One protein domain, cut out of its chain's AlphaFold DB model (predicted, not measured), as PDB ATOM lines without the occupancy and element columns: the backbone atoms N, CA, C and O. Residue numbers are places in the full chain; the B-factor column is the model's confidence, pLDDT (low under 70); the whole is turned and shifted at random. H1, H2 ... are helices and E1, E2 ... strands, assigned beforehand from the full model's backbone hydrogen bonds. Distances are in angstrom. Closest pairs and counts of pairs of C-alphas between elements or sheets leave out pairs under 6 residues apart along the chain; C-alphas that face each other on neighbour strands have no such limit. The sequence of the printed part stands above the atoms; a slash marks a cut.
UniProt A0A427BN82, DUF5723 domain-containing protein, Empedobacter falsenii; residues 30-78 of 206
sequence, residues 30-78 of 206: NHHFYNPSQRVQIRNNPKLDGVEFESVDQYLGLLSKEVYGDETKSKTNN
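AT A GLANCE: This is residues 30 to 78 of the 206 residues of the protein "DUF5723 domain-containing protein" of Empedobacter falsenii (UniProt A0A427BN82). This is a flat piece with little regular structure: residues 30 to 55 sweep as a wide open loop round the single helix H1, and the short strand E1 then comes back beside the first residues. The printed part has 49 residues, with H1 and then E1 along it, 17 residues in named elements, class mixed. It is compact, with a radius of gyration of the C-alphas of 11.0 A and spans of 30 by 27 by 13 A.

IN THESE COORDINATES: Residues 30 to 55 hold no named element. H1, residues 56 to 68, is 18.0 A long from C-alpha 56 at (-19.159, 12.362, 50.496). E1, residues 75 to 78, ends with C-alpha 78 at (-20.737, 0.438, 54.151).

HOW THE PARTS SIT: Residues 30 to 31 pair antiparallel with residues 75 to 77 of E1, which pairs with no named strand. A short link of 6 residues joins H1 to E1; their closest C-alphas, those of Ser 64 and Lys 75, are 7.8 A apart. In H1 every O i to N i+4 pair is within hydrogen-bond range.

THE WHOLE: The C-alphas farthest apart, of Ser 37 and Glu 54, are 31.8 A apart. The printed part has no cut. Residues 35 to 41 have pLDDT under 70.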
ATOM      1  N   ASN A  30     -17.584   2.666  51.529       91.62
ATOM      2  CA  ASN A  30     -16.220   2.278  51.209       91.62
ATOM      3  C   ASN A  30     -16.117   1.979  49.714       91.62
ATOM      4  O   ASN A  30     -16.573   0.930  49.243       91.62
ATOM      5  N   HIS A  31     -15.506   2.900  48.977       91.19
ATOM      6  CA  HIS A  31     -15.317   2.786  47.539       91.19
ATOM      7  C   HIS A  31     -13.880   2.383  47.196       91.19
ATOM      8  O   HIS A  31     -12.922   3.029  47.615       91.19
ATOM      9  N   HIS A  32     -13.729   1.341  46.383       88.88
ATOM     10  CA  HIS A  32     -12.455   0.906  45.830       88.88
ATOM     11  C   HIS A  32     -12.421   1.194  44.326       88.88
ATOM     12  O   HIS A  32     -13.078   0.530  43.525       88.88
ATOM     13  N   PHE A  33     -11.631   2.193  43.941       86.00
ATOM     14  CA  PHE A  33     -11.391   2.539  42.544       86.00
ATOM     15  C   PHE A  33     -10.154   1.797  42.042       86.00
ATOM     16  O   PHE A  33      -9.024   2.262  42.191       86.00
ATOM     17  N   TYR A  34     -10.368   0.623  41.457       75.38
ATOM     18  CA  TYR A  34      -9.319  -0.179  40.842       75.38
ATOM     19  C   TYR A  34      -9.726  -0.583  39.425       75.38
ATOM     20  O   TYR A  34     -10.843  -1.047  39.193       75.38
ATOM     21  N   ASN A  35      -8.826  -0.398  38.462       67.56
ATOM     22  CA  ASN A  35      -8.944  -0.983  37.132       67.56
ATOM     23  C   ASN A  35      -7.557  -1.516  36.723       67.56
ATOM     24  O   ASN A  35      -6.653  -0.719  36.467       67.56
ATOM     25  N   PRO A  36      -7.352  -2.846  36.677       58.59
ATOM     26  CA  PRO A  36      -6.053  -3.430  36.342       58.59
ATOM     27  C   PRO A  36      -5.632  -3.157  34.890       58.59
ATOM     28  O   PRO A  36      -4.449  -3.254  34.571       58.59
ATOM     29  N   SER A  37      -6.571  -2.790  34.013       64.75
ATOM     30  CA  SER A  37      -6.326  -2.552  32.587       64.75
ATOM     31  C   SER A  37      -6.126  -1.074  32.231       64.75
ATOM     32  O   SER A  37      -5.607  -0.782  31.157       64.75
ATOM     33  N   GLN A  38      -6.497  -0.131  33.106       62.03
ATOM     34  CA  GLN A  38      -6.341   1.310  32.872       62.03
ATOM     35  C   GLN A  38      -6.075   2.059  34.179       62.03
ATOM     36  O   GLN A  38      -6.840   1.967  35.136       62.03
ATOM     37  N   ARG A  39      -5.029   2.895  34.201       60.72
ATOM     38  CA  ARG A  39      -4.898   3.928  35.237       60.72
ATOM     39  C   ARG A  39      -6.060   4.904  35.070       60.72
ATOM     40  O   ARG A  39      -6.095   5.649  34.096       60.72
ATOM     41  N   VAL A  40      -6.996   4.902  36.010       65.62
ATOM     42  CA  VAL A  40      -8.096   5.867  36.030       65.62
ATOM     43  C   VAL A  40      -7.515   7.229  36.412       65.62
ATOM     44  O   VAL A  40      -7.123   7.449  37.555       65.62
ATOM     45  N   GLN A  41      -7.413   8.137  35.443       68.00
ATOM     46  CA  GLN A  41      -7.099   9.542  35.683       68.00
ATOM     47  C   GLN A  41      -8.284  10.388  35.237       68.00
ATOM     48  O   GLN A  41      -8.496  10.584  34.045       68.00
ATOM     49  N   ILE A  42      -9.040  10.904  36.203       71.75
ATOM     50  CA  ILE A  42     -10.077  11.903  35.953       71.75
ATOM     51  C   ILE A  42      -9.446  13.271  36.206       71.75
ATOM     52  O   ILE A  42      -9.016  13.570  37.318       71.75
ATOM     53  N   ARG A  43      -9.339  14.092  35.159       76.69
ATOM     54  CA  ARG A  43      -8.865  15.482  35.237       76.69
ATOM     55  C   ARG A  43      -9.845  16.358  34.472       76.69
ATOM     56  O   ARG A  43     -10.218  15.984  33.367       76.69
ATOM     57  N   ASN A  44     -10.211  17.507  35.043       78.75
ATOM     58  CA  ASN A  44     -11.082  18.515  34.419       78.75
ATOM     59  C   ASN A  44     -12.352  17.904  33.804       78.75
ATOM     60  O   ASN A  44     -12.583  18.025  32.603       78.75
ATOM     61  N   ASN A  45     -13.123  17.165  34.607       80.00
ATOM     62  CA  ASN A  45     -14.320  16.510  34.102       80.00
ATOM     63  C   ASN A  45     -15.500  17.495  34.047       80.00
ATOM     64  O   ASN A  45     -16.020  17.832  35.112       80.00
ATOM     65  N   PRO A  46     -16.005  17.853  32.850       84.19
ATOM     66  CA  PRO A  46     -17.116  18.793  32.715       84.19
ATOM     67  C   PRO A  46     -18.417  18.312  33.371       84.19
ATOM     68  O   PRO A  46     -19.291  19.122  33.652       84.19
ATOM     69  N   LYS A  47     -18.568  17.009  33.644       82.06
ATOM     70  CA  LYS A  47     -19.738  16.468  34.358       82.06
ATOM     71  C   LYS A  47     -19.722  16.734  35.862       82.06
ATOM     72  O   LYS A  47     -20.749  16.551  36.507       82.06
ATOM     73  N   LEU A  48     -18.568  17.092  36.422       82.94
ATOM     74  CA  LEU A  48     -18.419  17.467  37.829       82.94
ATOM     75  C   LEU A  48     -18.291  18.988  38.002       82.94
ATOM     76  O   LEU A  48     -18.313  19.474  39.131       82.94
ATOM     77  N   ASP A  49     -18.179  19.741  36.905       86.38
ATOM     78  CA  ASP A  49     -18.080  21.196  36.944       86.38
ATOM     79  C   ASP A  49     -19.399  21.804  37.440       86.38
ATOM     80  O   ASP A  49     -20.467  21.570  36.878       86.38
ATOM     81  N   GLY A  50     -19.325  22.597  38.512       82.75
ATOM     82  CA  GLY A  50     -20.488  23.273  39.094       82.75
ATOM     83  C   GLY A  50     -21.467  22.360  39.841       82.75
ATOM     84  O   GLY A  50     -22.536  22.826  40.225       82.75
ATOM     85  N   VAL A  51     -21.124  21.087  40.062       86.06
ATOM     86  CA  VAL A  51     -21.930  20.185  40.895       86.06
ATOM     87  C   VAL A  51     -21.694  20.511  42.368       86.06
ATOM     88  O   VAL A  51     -20.567  20.430  42.858       86.06
ATOM     89  N   GLU A  52     -22.759  20.858  43.085       86.62
ATOM     90  CA  GLU A  52     -22.734  20.955  44.543       86.62
ATOM     91  C   GLU A  52     -22.896  19.557  45.147       86.62
ATOM     92  O   GLU A  52     -23.846  18.837  44.841       86.62
ATOM     93  N   PHE A  53     -21.942  19.155  45.989       86.81
ATOM     94  CA  PHE A  53     -21.980  17.865  46.673       86.81
ATOM     95  C   PHE A  53     -22.592  18.036  48.062       86.81
ATOM     96  O   PHE A  53     -22.033  18.730  48.912       86.81
ATOM     97  N   GLU A  54     -23.713  17.365  48.307       88.12
ATOM     98  CA  GLU A  54     -24.408  17.370  49.599       88.12
ATOM     99  C   GLU A  54     -23.772  16.388  50.594       88.12
ATOM    100  O   GLU A  54     -23.891  16.549  51.811       88.12
ATOM    101  N   SER A  55     -23.078  15.361  50.090       89.62
ATOM    102  CA  SER A  55     -22.382  14.373  50.914       89.62
ATOM    103  C   SER A  55     -21.178  13.747  50.208       89.62
ATOM    104  O   SER A  55     -21.052  13.757  48.980       89.62
ATOM    105  N   VAL A  56     -20.290  13.152  51.007       88.12
ATOM    106  CA  VAL A  56     -19.159  12.362  50.496       88.12
ATOM    107  C   VAL A  56     -19.660  11.145  49.715       88.12
ATOM    108  O   VAL A  56     -19.099  10.830  48.670       88.12
ATOM    109  N   ASP A  57     -20.743  10.506  50.161       89.38
ATOM    110  CA  ASP A  57     -21.323   9.335  49.492       89.38
ATOM    111  C   ASP A  57     -21.857   9.696  48.093       89.38
ATOM    112  O   ASP A  57     -21.602   8.977  47.126       89.38
ATOM    113  N   GLN A  58     -22.516  10.855  47.943       89.94
ATOM    114  CA  GLN A  58     -22.973  11.355  46.638       89.94
ATOM    115  C   GLN A  58     -21.790  11.607  45.697       89.94
ATOM    116  O   GLN A  58     -21.821  11.207  44.531       89.94
ATOM    117  N   TYR A  59     -20.726  12.233  46.208       90.31
ATOM    118  CA  TYR A  59     -19.503  12.461  45.443       90.31
ATOM    119  C   TYR A  59     -18.867  11.141  44.976       90.31
ATOM    120  O   TYR A  59     -18.539  10.993  43.796       90.31
ATOM    121  N   LEU A  60     -18.729  10.157  45.870       90.88
ATOM    122  CA  LEU A  60     -18.137   8.855  45.550       90.88
ATOM    123  C   LEU A  60     -18.997   8.050  44.566       90.88
ATOM    124  O   LEU A  60     -18.449   7.391  43.679       90.88
ATOM    125  N   GLY A  61     -20.324   8.147  44.666       91.44
ATOM    126  CA  GLY A  61     -21.257   7.556  43.709       91.44
ATOM    127  C   GLY A  61     -21.127   8.164  42.311       91.44
ATOM    128  O   GLY A  61     -20.954   7.439  41.330       91.44
ATOM    129  N   LEU A  62     -21.107   9.496  42.202       90.44
ATOM    130  CA  LEU A  62     -20.888  10.185  40.923       90.44
ATOM    131  C   LEU A  62     -19.526   9.839  40.314       90.44
ATOM    132  O   LEU A  62     -19.425   9.587  39.112       90.44
ATOM    133  N   LEU A  63     -18.488   9.750  41.145       89.75
ATOM    134  CA  LEU A  63     -17.168   9.319  40.705       89.75
ATOM    135  C   LEU A  63     -17.194   7.872  40.190       89.75
ATOM    136  O   LEU A  63     -16.624   7.581  39.143       89.75
ATOM    137  N   SER A  64     -17.901   6.968  40.875       91.19
ATOM    138  CA  SER A  64     -18.105   5.585  40.424       91.19
ATOM    139  C   SER A  64     -18.785   5.526  39.062       91.19
ATOM    140  O   SER A  64     -18.330   4.805  38.173       91.19
ATOM    141  N   LYS A  65     -19.837   6.330  38.882       90.69
ATOM    142  CA  LYS A  65     -20.563   6.438  37.618       90.69
ATOM    143  C   LYS A  65     -19.660   6.882  36.488       90.69
ATOM    144  O   LYS A  65     -19.760   6.364  35.385       90.69
ATOM    145  N   GLU A  66     -18.765   7.818  36.763       88.06
ATOM    146  CA  GLU A  66     -17.863   8.300  35.736       88.06
ATOM    147  C   GLU A  66     -16.812   7.267  35.336       88.06
ATOM    148  O   GLU A  66     -16.524   7.101  34.153       88.06
ATOM    149  N   VAL A  67     -16.247   6.558  36.311       86.62
ATOM    150  CA  VAL A  67     -15.196   5.569  36.049       86.62
ATOM    151  C   VAL A  67     -15.761   4.297  35.415       86.62
ATOM    152  O   VAL A  67     -15.109   3.694  34.563       86.62
ATOM    153  N   TYR A  68     -16.954   3.874  35.836       87.81
ATOM    154  CA  TYR A  68     -17.487   2.542  35.546       87.81
ATOM    155  C   TYR A  68     -18.845   2.533  34.835       87.81
ATOM    156  O   TYR A  68     -19.339   1.459  34.497       87.81
ATOM    157  N   GLY A  69     -19.475   3.691  34.630       88.88
ATOM    158  CA  GLY A  69     -20.851   3.802  34.133       88.88
ATOM    159  C   GLY A  69     -21.931   3.513  35.184       88.88
ATOM    160  O   GLY A  69     -23.114   3.585  34.864       88.88
ATOM    161  N   ASP A  70     -21.547   3.200  36.426       90.69
ATOM    162  CA  ASP A  70     -22.440   2.756  37.503       90.69
ATOM    163  C   ASP A  70     -22.014   3.349  38.861       90.69
ATOM    164  O   ASP A  70     -20.852   3.253  39.270       90.69
ATOM    165  N   GLU A  71     -22.973   3.961  39.563       91.19
ATOM    166  CA  GLU A  71     -22.786   4.691  40.829       91.19
ATOM    167  C   GLU A  71     -22.340   3.801  42.000       91.19
ATOM    168  O   GLU A  71     -21.748   4.272  42.968       91.19
ATOM    169  N   THR A  72     -22.570   2.496  41.906       92.62
ATOM    170  CA  THR A  72     -22.297   1.524  42.968       92.62
ATOM    171  C   THR A  72     -21.139   0.593  42.643       92.62
ATOM    172  O   THR A  72     -20.657  -0.104  43.531       92.62
ATOM    173  N   LYS A  73     -20.635   0.584  41.402       91.88
ATOM    174  CA  LYS A  73     -19.615  -0.386  40.971       91.88
ATOM    175  C   LYS A  73     -18.336  -0.366  41.805       91.88
ATOM    176  O   LYS A  73     -17.737  -1.415  42.023       91.88
ATOM    177  N   SER A  74     -17.917   0.812  42.255       91.12
ATOM    178  CA  SER A  74     -16.759   0.964  43.145       91.12
ATOM    179  C   SER A  74     -17.091   0.717  44.614       91.12
ATOM    180  O   SER A  74     -16.179   0.485  45.403       91.12
ATOM    181  N   LYS A  75     -18.367   0.750  45.010       93.50
ATOM    182  CA  LYS A  75     -18.796   0.562  46.394       93.50
ATOM    183  C   LYS A  75     -18.631  -0.902  46.792       93.50
ATOM    184  O   LYS A  75     -19.289  -1.791  46.266       93.50
ATOM    185  N   THR A  76     -17.742  -1.146  47.743       92.19
ATOM    186  CA  THR A  76     -17.425  -2.497  48.228       92.19
ATOM    187  C   THR A  76     -18.113  -2.819  49.548       92.19
ATOM    188  O   THR A  76     -18.407  -3.981  49.817       92.19
ATOM    189  N   ASN A  77     -18.357  -1.810  50.390       91.88
ATOM    190  CA  ASN A  77     -18.951  -1.991  51.712       91.88
ATOM    191  C   ASN A  77     -19.517  -0.668  52.266       91.88
ATOM    192  O   ASN A  77     -19.250   0.393  51.712       91.88
ATOM    193  N   ASN A  78     -20.228  -0.732  53.398       93.00
ATOM    194  CA  ASN A  78     -20.737   0.438  54.151       93.00
ATOM    195  C   ASN A  78     -19.967   0.663  55.466       93.00
ATOM    196  O   ASN A  78     -20.453   1.280  56.421       93.00
TER     197      ASN A  78